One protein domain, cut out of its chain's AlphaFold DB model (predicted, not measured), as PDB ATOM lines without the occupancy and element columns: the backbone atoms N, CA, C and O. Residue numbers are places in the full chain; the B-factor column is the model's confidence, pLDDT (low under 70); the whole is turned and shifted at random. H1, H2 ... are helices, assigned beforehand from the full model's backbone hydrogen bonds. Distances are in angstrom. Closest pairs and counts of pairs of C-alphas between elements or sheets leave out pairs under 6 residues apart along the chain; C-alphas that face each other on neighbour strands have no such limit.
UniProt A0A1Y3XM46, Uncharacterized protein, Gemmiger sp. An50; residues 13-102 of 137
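Overview. This is residues 13 to 102 of the 137 residues of an uncharacterized protein of Gemmiger sp. An50 (UniProt A0A1Y3XM46). A long straight helix, H1, sticks out with residues 13 to 36 as an arm from a small head of three shorter helices. In the head H3 is between H2 and H4, with H2 folding back along it as a helical hairpin and H4 crossing its other side. The printed part has 90 residues, with four named helices in the order H1, H2, H3, H4 and no named strand, and its class is all helix. It is extended, with a radius of gyration of the C-alphas of 18.8 A, and spans 60 by 30 by 20 A, the arm making the length.

Along the chain. H1, residues 13 to 41, begins at C-alpha 13 at (24.975, 61.858, -11.985) and is 41.5 A long from first to last C-alpha. H2 is residues 55 to 66, 16.6 A. H3 is residues 72 to 85, 19.9 A, beginning at C-alpha 72 at (3.805, 43.998, -48.397). H4, residues 89 to 98, is 14.1 A long and ends at C-alpha 98 at (-4.993, 55.047, -40.496).

Arrangement. H3 is the hub and touches the three other helices. H1 and H3 only just touch, only at their ends, with 3 pairs of C-alphas within 8 A; the closest are those of Leu 41 and Leu 72, 4.8 A apart. Their lines are about perpendicular, at 82 degrees. H2, with residues 55 to 59 alone, touches H3; the closest C-alphas, of Leu 55 and Ala 82, are 6.9 A apart. This hairpin has a shallow tilt of 34 degrees, only just short of steep, opposite ways. H4 touches H3 at a steep tilt of 50 degrees, opposite ways, the closest C-alphas being those of Ala 84 and Ala 92, 4.5 A apart. H1 and H2, H1 and H4, and H2 and H4 are apart. In H1, H2, H3 and H4 every O i to N i+4 pair is within hydrogen-bond range.

Size, cuts and confidence. The C-alphas of Arg 13 and Gln 57, the two farthest apart, are 60.9 A from each other. The body without residues 13 to 36 spans 31 by 27 by 19 A. The printed part has no cut. The link from H1 to H2, residues 42 to 54, is long; those from H2 to H3 and from H3 to H4 are tight. The mean pLDDT of the printed part is 91.0, and no printed residue is under 70.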
ATOM      1  N   ARG A  13      24.325  61.541 -10.701       91.94
ATOM      2  CA  ARG A  13      24.975  61.858 -11.985       91.94
ATOM      3  C   ARG A  13      25.383  60.598 -12.737       91.94
ATOM      4  O   ARG A  13      25.123  60.497 -13.936       91.94
ATOM      5  N   GLU A  14      25.978  59.631 -12.048       94.81
ATOM      6  CA  GLU A  14      26.423  58.380 -12.662       94.81
ATOM      7  C   GLU A  14      25.239  57.517 -13.129       94.81
ATOM      8  O   GLU A  14      25.254  56.980 -14.242       94.81
ATOM      9  N   ILE A  15      24.170  57.444 -12.331       93.75
ATOM     10  CA  ILE A  15      22.914  56.782 -12.709       93.75
ATOM     11  C   ILE A  15      22.293  57.473 -13.930       93.75
ATOM     12  O   ILE A  15      21.924  56.800 -14.894       93.75
ATOM     13  N   GLY A  16      22.229  58.808 -13.936       94.25
ATOM     14  CA  GLY A  16      21.722  59.588 -15.067       94.25
ATOM     15  C   GLY A  16      22.527  59.361 -16.349       94.25
ATOM     16  O   GLY A  16      21.948  59.145 -17.416       94.25
ATOM     17  N   ARG A  17      23.861  59.317 -16.248       95.31
ATOM     18  CA  ARG A  17      24.764  59.016 -17.368       95.31
ATOM     19  C   ARG A  17      24.508  57.620 -17.937       95.31
ATOM     20  O   ARG A  17      24.309  57.486 -19.147       95.31
ATOM     21  N   LYS A  18      24.453  56.593 -17.081       95.38
ATOM     22  CA  LYS A  18      24.156  55.205 -17.485       95.38
ATOM     23  C   LYS A  18      22.768  55.084 -18.118       95.38
ATOM     24  O   LYS A  18      22.622  54.463 -19.171       95.38
ATOM     25  N   GLY A  19      21.760  55.729 -17.530       94.50
ATOM     26  CA  GLY A  19      20.400  55.771 -18.069       94.50
ATOM     27  C   GLY A  19      20.335  56.439 -19.446       94.50
ATOM     28  O   GLY A  19      19.727  55.900 -20.373       94.50
ATOM     29  N   GLY A  20      21.025  57.571 -19.617       93.94
ATOM     30  CA  GLY A  20      21.126  58.281 -20.892       93.94
ATOM     31  C   GLY A  20      21.773  57.434 -21.989       93.94
ATOM     32  O   GLY A  20      21.233  57.354 -23.097       93.94
ATOM     33  N   GLN A  21      22.872  56.743 -21.669       93.81
ATOM     34  CA  GLN A  21      23.555  55.822 -22.583       93.81
ATOM     35  C   GLN A  21      22.654  54.657 -22.991       93.81
ATOM     36  O   GLN A  21      22.466  54.425 -24.187       93.81
ATOM     37  N   LYS A  22      22.020  53.976 -22.025       95.56
ATOM     38  CA  LYS A  22      21.135  52.844 -22.329       95.56
ATOM     39  C   LYS A  22      19.917  53.269 -23.145       95.56
ATOM     40  O   LYS A  22      19.500  52.580 -24.073       95.56
ATOM     41  N   SER A  23      19.366  54.440 -22.840       91.19
ATOM     42  CA  SER A  23      18.264  55.025 -23.601       91.19
ATOM     43  C   SER A  23      18.683  55.352 -25.040       91.19
ATOM     44  O   SER A  23      17.938  55.070 -25.979       91.19
ATOM     45  N   ALA A  24      19.892  55.887 -25.248       89.88
ATOM     46  CA  ALA A  24      20.430  56.145 -26.582       89.88
ATOM     47  C   ALA A  24      20.657  54.852 -27.381       89.88
ATOM     48  O   ALA A  24      20.275  54.795 -28.549       89.88
ATOM     49  N   GLU A  25      21.206  53.810 -26.753       94.75
ATOM     50  CA  GLU A  25      21.354  52.472 -27.341       94.75
ATOM     51  C   GLU A  25      19.991  51.906 -27.770       94.75
ATOM     52  O   GLU A  25      19.807  51.529 -28.928       94.75
ATOM     53  N   ASN A  26      18.992  51.950 -26.884       93.62
ATOM     54  CA  ASN A  26      17.635  51.495 -27.186       93.62
ATOM     55  C   ASN A  26      16.997  52.293 -28.334       93.62
ATOM     56  O   ASN A  26      16.335  51.711 -29.192       93.62
ATOM     57  N   ARG A  27      17.202  53.618 -28.387       89.50
ATOM     58  CA  ARG A  27      16.732  54.454 -29.506       89.50
ATOM     59  C   ARG A  27      17.401  54.067 -30.824       89.50
ATOM     60  O   ARG A  27      16.704  53.970 -31.831       89.50
ATOM     61  N   ARG A  28      18.716  53.818 -30.823       87.44
ATOM     62  CA  ARG A  28      19.453  53.345 -32.009       87.44
ATOM     63  C   ARG A  28      18.930  51.990 -32.479       87.44
ATOM     64  O   ARG A  28      18.617  51.847 -33.653       87.44
ATOM     65  N   ARG A  29      18.733  51.039 -31.562       91.75
ATOM     66  CA  ARG A  29      18.159  49.723 -31.881       91.75
ATOM     67  C   ARG A  29      16.757  49.836 -32.479       91.75
ATOM     68  O   ARG A  29      16.471  49.197 -33.482       91.75
ATOM     69  N   LYS A  30      15.884  50.664 -31.896       90.69
ATOM     70  CA  LYS A  30      14.536  50.904 -32.439       90.69
ATOM     71  C   LYS A  30      14.577  51.529 -33.833       90.69
ATOM     72  O   LYS A  30      13.743  51.179 -34.657       90.69
ATOM     73  N   ARG A  31      15.528  52.434 -34.097       88.25
ATOM     74  CA  ARG A  31      15.742  52.988 -35.440       88.25
ATOM     75  C   ARG A  31      16.132  51.886 -36.429       88.25
ATOM     76  O   ARG A  31      15.455  51.766 -37.436       88.25
ATOM     77  N   ALA A  32      17.109  51.046 -36.085       91.75
ATOM     78  CA  ALA A  32      17.528  49.934 -36.940       91.75
ATOM     79  C   ALA A  32      16.375  48.955 -37.234       91.75
ATOM     80  O   ALA A  32      16.188  48.542 -38.368       91.75
ATOM     81  N   ILE A  33      15.547  48.626 -36.234       91.31
ATOM     82  CA  ILE A  33      14.356  47.785 -36.448       91.31
ATOM     83  C   ILE A  33      13.362  48.473 -37.385       91.31
ATOM     84  O   ILE A  33      12.806  47.819 -38.255       91.31
ATOM     85  N   ARG A  34      13.132  49.781 -37.220       93.50
ATOM     86  CA  ARG A  34      12.234  50.532 -38.104       93.50
ATOM     87  C   ARG A  34      12.720  50.503 -39.551       93.50
ATOM     88  O   ARG A  34      11.892  50.333 -40.432       93.50
ATOM     89  N   GLU A  35      14.020  50.673 -39.767       92.81
ATOM     90  CA  GLU A  35      14.643  50.598 -41.094       92.81
ATOM     91  C   GLU A  35      14.446  49.202 -41.695       92.81
ATOM     92  O   GLU A  35      13.852  49.088 -42.758       92.81
ATOM     93  N   ILE A  36      14.768  48.140 -40.947       93.06
ATOM     94  CA  ILE A  36      14.539  46.753 -41.386       93.06
ATOM     95  C   ILE A  36      13.061  46.505 -41.724       93.06
ATOM     96  O   ILE A  36      12.753  45.888 -42.736       93.06
ATOM     97  N   CYS A  37      12.126  46.968 -40.891       92.69
ATOM     98  CA  CYS A  37      10.700  46.812 -41.173       92.69
ATOM     99  C   CYS A  37      10.266  47.590 -42.419       92.69
ATOM    100  O   CYS A  37       9.432  47.086 -43.160       92.69
ATOM    101  N   ALA A  38      10.803  48.791 -42.642       92.44
ATOM    102  CA  ALA A  38      10.511  49.569 -43.840       92.44
ATOM    103  C   ALA A  38      11.008  48.845 -45.097       92.44
ATOM    104  O   ALA A  38      10.249  48.718 -46.052       92.44
ATOM    105  N   ASP A  39      12.225  48.298 -45.050       93.19
ATOM    106  CA  ASP A  39      12.795  47.521 -46.153       93.19
ATOM    107  C   ASP A  39      11.949  46.283 -46.454       93.19
ATOM    108  O   ASP A  39      11.620  46.025 -47.607       93.19
ATOM    109  N   LEU A  40      11.543  45.544 -45.414       92.00
ATOM    110  CA  LEU A  40      10.669  44.381 -45.564       92.00
ATOM    111  C   LEU A  40       9.319  44.768 -46.171       92.00
ATOM    112  O   LEU A  40       8.848  44.101 -47.079       92.00
ATOM    113  N   LEU A  41       8.691  45.838 -45.685       93.81
ATOM    114  CA  LEU A  41       7.361  46.245 -46.143       93.81
ATOM    115  C   LEU A  41       7.362  46.776 -47.581       93.81
ATOM    116  O   LEU A  41       6.333  46.680 -48.238       93.81
ATOM    117  N   ALA A  42       8.501  47.273 -48.070       92.88
ATOM    118  CA  ALA A  42       8.693  47.703 -49.454       92.88
ATOM    119  C   ALA A  42       8.983  46.547 -50.432       92.88
ATOM    120  O   ALA A  42       9.086  46.775 -51.638       92.88
ATOM    121  N   MET A  43       9.155  45.313 -49.944       92.12
ATOM    122  CA  MET A  43       9.324  44.148 -50.812       92.12
ATOM    123  C   MET A  43       8.017  43.812 -51.530       92.12
ATOM    124  O   MET A  43       6.934  43.966 -50.966       92.12
ATOM    125  N   GLU A  44       8.140  43.277 -52.746       90.75
ATOM    126  CA  GLU A  44       7.014  42.725 -53.499       90.75
ATOM    127  C   GLU A  44       6.270  41.669 -52.670       90.75
ATOM    128  O   GLU A  44       6.865  40.734 -52.120       90.75
ATOM    129  N   ALA A  45       4.951  41.829 -52.580       88.75
ATOM    130  CA  ALA A  45       4.095  40.899 -51.879       88.75
ATOM    131  C   ALA A  45       4.038  39.558 -52.634       88.75
ATOM    132  O   ALA A  45       3.743  39.534 -53.832       88.75
ATOM    133  N   PRO A  46       4.253  38.416 -51.951       85.00
ATOM    134  CA  PRO A  46       4.073  37.109 -52.564       85.00
ATOM    135  C   PRO A  46       2.656  36.944 -53.119       85.00
ATOM    136  O   PRO A  46       1.678  37.417 -52.532       85.00
ATOM    137  N   GLN A  47       2.520  36.191 -54.210       81.06
ATOM    138  CA  GLN A  47       1.196  35.811 -54.696       81.06
ATOM    139  C   GLN A  47       0.426  35.060 -53.602       81.06
ATOM    140  O   GLN A  47       0.950  34.133 -52.984       81.06
ATOM    141  N   GLY A  48      -0.817  35.475 -53.354       79.81
ATOM    142  CA  GLY A  48      -1.656  34.879 -52.312       79.81
ATOM    143  C   GLY A  48      -1.245  35.229 -50.877       79.81
ATOM    144  O   GLY A  48      -1.696  34.559 -49.954       79.81
ATOM    145  N   ALA A  49      -0.425  36.266 -50.660       77.88
ATOM    146  CA  ALA A  49      -0.014  36.697 -49.318       77.88
ATOM    147  C   ALA A  49      -1.183  37.060 -48.379       77.88
ATOM    148  O   ALA A  49      -1.011  37.058 -47.160       77.88
ATOM    149  N   ALA A  50      -2.366  37.361 -48.924       78.19
ATOM    150  CA  ALA A  50      -3.581  37.600 -48.158       78.19
ATOM    151  C   ALA A  50      -4.829  37.102 -48.902       78.19
ATOM    152  O   ALA A  50      -4.913  37.191 -50.129       78.19
ATOM    153  N   GLU A  51      -5.832  36.639 -48.150       79.69
ATOM    154  CA  GLU A  51      -7.183  36.425 -48.674       79.69
ATOM    155  C   GLU A  51      -7.914  37.768 -48.771       79.69
ATOM    156  O   GLU A  51      -8.419  38.298 -47.781       79.69
ATOM    157  N   LEU A  52      -7.951  38.330 -49.979       82.50
ATOM    158  CA  LEU A  52      -8.561  39.636 -50.244       82.50
ATOM    159  C   LEU A  52     -10.007  39.543 -50.757       82.50
ATOM    160  O   LEU A  52     -10.683  40.564 -50.856       82.50
ATOM    161  N   GLY A  53     -10.503  38.344 -51.082       83.69
ATOM    162  CA  GLY A  53     -11.863  38.153 -51.596       83.69
ATOM    163  C   GLY A  53     -12.148  39.047 -52.808       83.69
ATOM    164  O   GLY A  53     -11.365  39.074 -53.762       83.69
ATOM    165  N   GLU A  54     -13.234  39.822 -52.748       80.50
ATOM    166  CA  GLU A  54     -13.628  40.784 -53.792       80.50
ATOM    167  C   GLU A  54     -12.580  41.890 -54.028       80.50
ATOM    168  O   GLU A  54     -12.453  42.396 -55.144       80.50
ATOM    169  N   LEU A  55     -11.750  42.216 -53.029       87.25
ATOM    170  CA  LEU A  55     -10.682  43.215 -53.160       87.25
ATOM    171  C   LEU A  55      -9.480  42.715 -53.972       87.25
ATOM    172  O   LEU A  55      -8.615  43.516 -54.320       87.25
ATOM    173  N   THR A  56      -9.421  41.432 -54.340       86.62
ATOM    174  CA  THR A  56      -8.351  40.901 -55.207       86.62
ATOM    175  C   THR A  56      -8.286  41.650 -56.542       86.62
ATOM    176  O   THR A  56      -7.205  41.971 -57.027       86.62
ATOM    177  N   GLN A  57      -9.444  41.990 -57.113       86.50
ATOM    178  CA  GLN A  57      -9.531  42.738 -58.374       86.50
ATOM    179  C   GLN A  57      -9.107  44.200 -58.195       86.50
ATOM    180  O   GLN A  57      -8.518  44.789 -59.097       86.50
ATOM    181  N   VAL A  58      -9.383  44.781 -57.025       87.06
ATOM    182  CA  VAL A  58      -8.921  46.130 -56.665       87.06
ATOM    183  C   VAL A  58      -7.398  46.147 -56.553       87.06
ATOM    184  O   VAL A  58      -6.761  47.031 -57.115       87.06
ATOM    185  N   ALA A  59      -6.815  45.141 -55.895       87.31
ATOM    186  CA  ALA A  59      -5.369  44.985 -55.784       87.31
ATOM    187  C   ALA A  59      -4.706  44.884 -57.168       87.31
ATOM    188  O   ALA A  59      -3.764  45.612 -57.458       87.31
ATOM    189  N   GLN A  60      -5.239  44.036 -58.053       86.50
ATOM    190  CA  GLN A  60      -4.723  43.878 -59.418       86.50
ATOM    191  C   GLN A  60      -4.748  45.192 -60.204       86.50
ATOM    192  O   GLN A  60      -3.723  45.584 -60.756       86.50
ATOM    193  N   LYS A  61      -5.872  45.919 -60.184       89.00
ATOM    194  CA  LYS A  61      -5.977  47.225 -60.852       89.00
ATOM    195  C   LYS A  61      -4.977  48.241 -60.310       89.00
ATOM    196  O   LYS A  61      -4.344  48.936 -61.092       89.00
ATOM    197  N   LEU A  62      -4.802  48.304 -58.989       86.44
ATOM    198  CA  LEU A  62      -3.851  49.225 -58.367       86.44
ATOM    199  C   LEU A  62      -2.410  48.946 -58.827       86.44
ATOM    200  O   LEU A  62      -1.669  49.881 -59.132       86.44
ATOM    201  N   ALA A  63      -2.033  47.668 -58.915       88.31
ATOM    202  CA  ALA A  63      -0.726  47.265 -59.431       88.31
ATOM    203  C   ALA A  63      -0.547  47.616 -60.913       88.31
ATOM    204  O   ALA A  63       0.502  48.126 -61.313       88.31
ATOM    205  N   GLU A  64      -1.575  47.369 -61.728       89.88
ATOM    206  CA  GLU A  64      -1.576  47.695 -63.157       89.88
ATOM    207  C   GLU A  64      -1.447  49.206 -63.395       89.88
ATOM    208  O   GLU A  64      -0.608  49.630 -64.188       89.88
ATOM    209  N   GLU A  65      -2.216  50.025 -62.675       90.19
ATOM    210  CA  GLU A  65      -2.199  51.489 -62.791       90.19
ATOM    211  C   GLU A  65      -0.855  52.095 -62.369       90.19
ATOM    212  O   GLU A  65      -0.370  53.034 -63.005       90.19
ATOM    213  N   ARG A  66      -0.220  51.549 -61.324       88.06
ATOM    214  CA  ARG A  66       1.134  51.954 -60.914       88.06
ATOM    215  C   ARG A  66       2.238  51.374 -61.796       88.06
ATOM    216  O   ARG A  66       3.366  51.863 -61.734       88.06
ATOM    217  N   GLY A  67       1.954  50.327 -62.569       89.06
ATOM    218  CA  GLY A  67       2.966  49.555 -63.294       89.06
ATOM    219  C   GLY A  67       3.975  48.860 -62.372       89.06
ATOM    220  O   GLY A  67       5.110  48.610 -62.779       89.06
ATOM    221  N   GLN A  68       3.599  48.594 -61.120       88.31
ATOM    222  CA  GLN A  68       4.439  47.953 -60.108       88.31
ATOM    223  C   GLN A  68       3.598  46.951 -59.315       88.31
ATOM    224  O   GLN A  68       2.427  47.230 -59.058       88.31
ATOM    225  N   PRO A  69       4.159  45.799 -58.910       87.81
ATOM    226  CA  PRO A  69       3.439  44.877 -58.045       87.81
ATOM    227  C   PRO A  69       3.164  45.531 -56.686       87.81
ATOM    228  O   PRO A  69       3.852  46.477 -56.292       87.81
ATOM    229  N   LEU A  70       2.171  45.010 -55.962       89.62
ATOM    230  CA  LEU A  70       1.918  45.451 -54.593       89.62
ATOM    231  C   LEU A  70       3.129  45.158 -53.724       89.62
ATOM    232  O   LEU A  70       3.707  44.070 -53.800       89.62
ATOM    233  N   ASP A  71       3.440  46.090 -52.839       93.44
ATOM    234  CA  ASP A  71       4.339  45.808 -51.736       93.44
ATOM    235  C   ASP A  71       3.596  45.143 -50.558       93.44
ATOM    236  O   ASP A  71       2.360  45.036 -50.511       93.44
ATOM    237  N   LEU A  72       4.359  44.635 -49.592       91.88
ATOM    238  CA  LEU A  72       3.805  43.998 -48.397       91.88
ATOM    239  C   LEU A  72       2.980  44.970 -47.536       91.88
ATOM    240  O   LEU A  72       2.057  44.530 -46.843       91.88
ATOM    241  N   TYR A  73       3.277  46.271 -47.573       92.50
ATOM    242  CA  TYR A  73       2.512  47.286 -46.850       92.50
ATOM    243  C   TYR A  73       1.090  47.425 -47.406       92.50
ATOM    244  O   TYR A  73       0.106  47.415 -46.655       92.50
ATOM    245  N   GLU A  74       0.977  47.525 -48.725       91.75
ATOM    246  CA  GLU A  74      -0.281  47.630 -49.455       91.75
ATOM    247  C   GLU A  74      -1.107  46.355 -49.295       91.75
ATOM    248  O   GLU A  74      -2.287  46.424 -48.938       91.75
ATOM    249  N   ALA A  75      -0.481  45.186 -49.458       92.19
ATOM    250  CA  ALA A  75      -1.146  43.899 -49.276       92.19
ATOM    251  C   ALA A  75      -1.702  43.733 -47.850       92.19
ATOM    252  O   ALA A  75      -2.854  43.327 -47.670       92.19
ATOM    253  N   MET A  76      -0.923  44.104 -46.826       93.06
ATOM    254  CA  MET A  76      -1.372  44.072 -45.432       93.06
ATOM    255  C   MET A  76      -2.542  45.033 -45.193       93.06
ATOM    256  O   MET A  76      -3.500  44.674 -44.508       93.06
ATOM    257  N   THR A  77      -2.490  46.237 -45.765       93.38
ATOM    258  CA  THR A  77      -3.559  47.234 -45.622       93.38
ATOM    259  C   THR A  77      -4.856  46.742 -46.261       93.38
ATOM    260  O   THR A  77      -5.907  46.783 -45.621       93.38
ATOM    261  N   LEU A  78      -4.790  46.183 -47.471       93.38
ATOM    262  CA  LEU A  78      -5.950  45.586 -48.140       93.38
ATOM    263  C   LEU A  78      -6.537  44.413 -47.350       93.38
ATOM    264  O   LEU A  78      -7.758  44.291 -47.259       93.38
ATOM    265  N   ALA A  79      -5.695  43.589 -46.721       93.56
ATOM    266  CA  ALA A  79      -6.160  42.509 -45.855       93.56
ATOM    267  C   ALA A  79      -6.927  43.037 -44.631       93.56
ATOM    268  O   ALA A  79      -7.954  42.472 -44.252       93.56
ATOM    269  N   GLN A  80      -6.477  44.146 -44.031       95.38
ATOM    270  CA  GLN A  80      -7.218  44.801 -42.945       95.38
ATOM    271  C   GLN A  80      -8.566  45.349 -43.430       95.38
ATOM    272  O   GLN A  80      -9.565  45.195 -42.731       95.38
ATOM    273  N   VAL A  81      -8.631  45.916 -44.639       95.12
ATOM    274  CA  VAL A  81      -9.902  46.358 -45.237       95.12
ATOM    275  C   VAL A  81     -10.841  45.170 -45.465       95.12
ATOM    276  O   VAL A  81     -11.998  45.231 -45.051       95.12
ATOM    277  N   ALA A  82     -10.351  44.062 -46.031       94.00
ATOM    278  CA  ALA A  82     -11.147  42.850 -46.238       94.00
ATOM    279  C   ALA A  82     -11.721  42.312 -44.914       94.00
ATOM    280  O   ALA A  82     -12.912  42.019 -44.808       94.00
ATOM    281  N   GLN A  83     -10.890  42.248 -43.870       94.44
ATOM    282  CA  GLN A  83     -11.320  41.840 -42.532       94.44
ATOM    283  C   GLN A  83     -12.354  42.803 -41.937       94.44
ATOM    284  O   GLN A  83     -13.329  42.357 -41.333       94.44
ATOM    285  N   ALA A  84     -12.176  44.113 -42.117       95.44
ATOM    286  CA  ALA A  84     -13.138  45.113 -41.665       95.44
ATOM    287  C   ALA A  84     -14.503  44.934 -42.352       95.44
ATOM    288  O   ALA A  84     -15.528  44.932 -41.670       95.44
ATOM    289  N   MET A  85     -14.516  44.706 -43.671       92.94
ATOM    290  CA  MET A  85     -15.734  44.421 -44.442       92.94
ATOM    291  C   MET A  85     -16.424  43.128 -43.985       92.94
ATOM    292  O   MET A  85     -17.650  43.065 -43.959       92.94
ATOM    293  N   ALA A  86     -15.653  42.128 -43.552       93.62
ATOM    294  CA  ALA A  86     -16.166  40.892 -42.961       93.62
ATOM    295  C   ALA A  86     -16.665  41.050 -41.505       93.62
ATOM    296  O   ALA A  86     -17.047  40.067 -40.871       93.62
ATOM    297  N   GLY A  87     -16.664  42.269 -40.951       94.12
ATOM    298  CA  GLY A  87     -17.177  42.570 -39.612       94.12
ATOM    299  C   GLY A  87     -16.131  42.542 -38.492       94.12
ATOM    300  O   GLY A  87     -16.490  42.641 -37.316       94.12
ATOM    301  N   ASN A  88     -14.833  42.440 -38.805       96.75
ATOM    302  CA  ASN A  88     -13.778  42.539 -37.797       96.75
ATOM    303  C   ASN A  88     -13.633  43.990 -37.306       96.75
ATOM    304  O   ASN A  88     -13.011  44.840 -37.944       96.75
ATOM    305  N   THR A  89     -14.175  44.264 -36.121       96.88
ATOM    306  CA  THR A  89     -14.217  45.612 -35.538       96.88
ATOM    307  C   THR A  89     -12.836  46.197 -35.239       96.88
ATOM    308  O   THR A  89     -12.652  47.406 -35.355       96.88
ATOM    309  N   LYS A  90     -11.835  45.370 -34.903       97.06
ATOM    310  CA  LYS A  90     -10.459  45.847 -34.674       97.06
ATOM    311  C   LYS A  90      -9.799  46.289 -35.976       97.06
ATOM    312  O   LYS A  90      -9.141  47.326 -35.992       97.06
ATOM    313  N   ALA A  91     -10.003  45.530 -37.050       96.25
ATOM    314  CA  ALA A  91      -9.525  45.902 -38.376       96.25
ATOM    315  C   ALA A  91     -10.212  47.187 -38.864       96.25
ATOM    316  O   ALA A  91      -9.545  48.088 -39.362       96.25
ATOM    317  N   ALA A  92     -11.519  47.333 -38.616       95.88
ATOM    318  CA  ALA A  92     -12.254  48.559 -38.928       95.88
ATOM    319  C   ALA A  92     -11.700  49.787 -38.179       95.88
ATOM    320  O   ALA A  92     -11.530  50.845 -38.781       95.88
ATOM    321  N   VAL A  93     -11.360  49.644 -36.890       96.06
ATOM    322  CA  VAL A  93     -10.703  50.711 -36.111       96.06
ATOM    323  C   VAL A  93      -9.325  51.046 -36.676       96.06
ATOM    324  O   VAL A  93      -9.021  52.223 -36.836       96.06
ATOM    325  N   PHE A  94      -8.512  50.039 -37.010       96.25
ATOM    326  CA  PHE A  94      -7.201  50.258 -37.626       96.25
ATOM    327  C   PHE A  94      -7.321  51.044 -38.937       96.25
ATOM    328  O   PHE A  94      -6.683  52.081 -39.077       96.25
ATOM    329  N   VAL A  95      -8.180  50.597 -39.861       95.69
ATOM    330  CA  VAL A  95      -8.394  51.256 -41.161       95.69
ATOM    331  C   VAL A  95      -8.879  52.696 -40.974       95.69
ATOM    332  O   VAL A  95      -8.320  53.604 -41.584       95.69
ATOM    333  N   ARG A  96      -9.862  52.922 -40.091       95.12
ATOM    334  CA  ARG A  96     -10.373  54.264 -39.767       95.12
ATOM    335  C   ARG A  96      -9.270  55.181 -39.235       95.12
ATOM    336  O   ARG A  96      -9.101  56.293 -39.725       95.12
ATOM    337  N   ASP A  97      -8.522  54.729 -38.231       94.56
ATOM    338  CA  ASP A  97      -7.485  55.545 -37.592       94.56
ATOM    339  C   ASP A  97      -6.327  55.828 -38.562       94.56
ATOM    340  O   ASP A  97      -5.785  56.933 -38.567       94.56
ATOM    341  N   SER A  98      -5.976  54.865 -39.422       93.50
ATOM    342  CA  SER A  98      -4.993  55.047 -40.496       93.50
ATOM    343  C   SER A  98      -5.465  56.001 -41.597       93.50
ATOM    344  O   SER A  98      -4.625  56.672 -42.193       93.50
ATOM    345  N   ALA A  99      -6.774  56.107 -41.843       92.69
ATOM    346  CA  ALA A  99      -7.358  57.089 -42.759       92.69
ATOM    347  C   ALA A  99      -7.396  58.518 -42.179       92.69
ATOM    348  O   ALA A  99      -7.666  59.469 -42.907       92.69
ATOM    349  N   GLY A 100      -7.095  58.683 -40.884       90.31
ATOM    350  CA  GLY A 100      -7.119  59.975 -40.193       90.31
ATOM    351  C   GLY A 100      -8.447  60.299 -39.505       90.31
ATOM    352  O   GLY A 100      -8.529  61.308 -38.810       90.31
ATOM    353  N   ASP A 101      -9.445  59.418 -39.594       89.69
ATOM    354  CA  ASP A 101     -10.780  59.591 -39.003       89.69
ATOM    355  C   ASP A 101     -10.822  59.209 -37.515       89.69
ATOM    356  O   ASP A 101     -11.828  58.705 -37.001       89.69
ATOM    357  N   LYS A 102      -9.712  59.410 -36.795       84.25
ATOM    358  CA  LYS A 102      -9.666  59.106 -35.368       84.25
ATOM    359  C   LYS A 102     -10.616  60.070 -34.647       84.25
ATOM    360  O   LYS A 102     -10.393  61.282 -34.715       84.25
TER     361      LYS A 102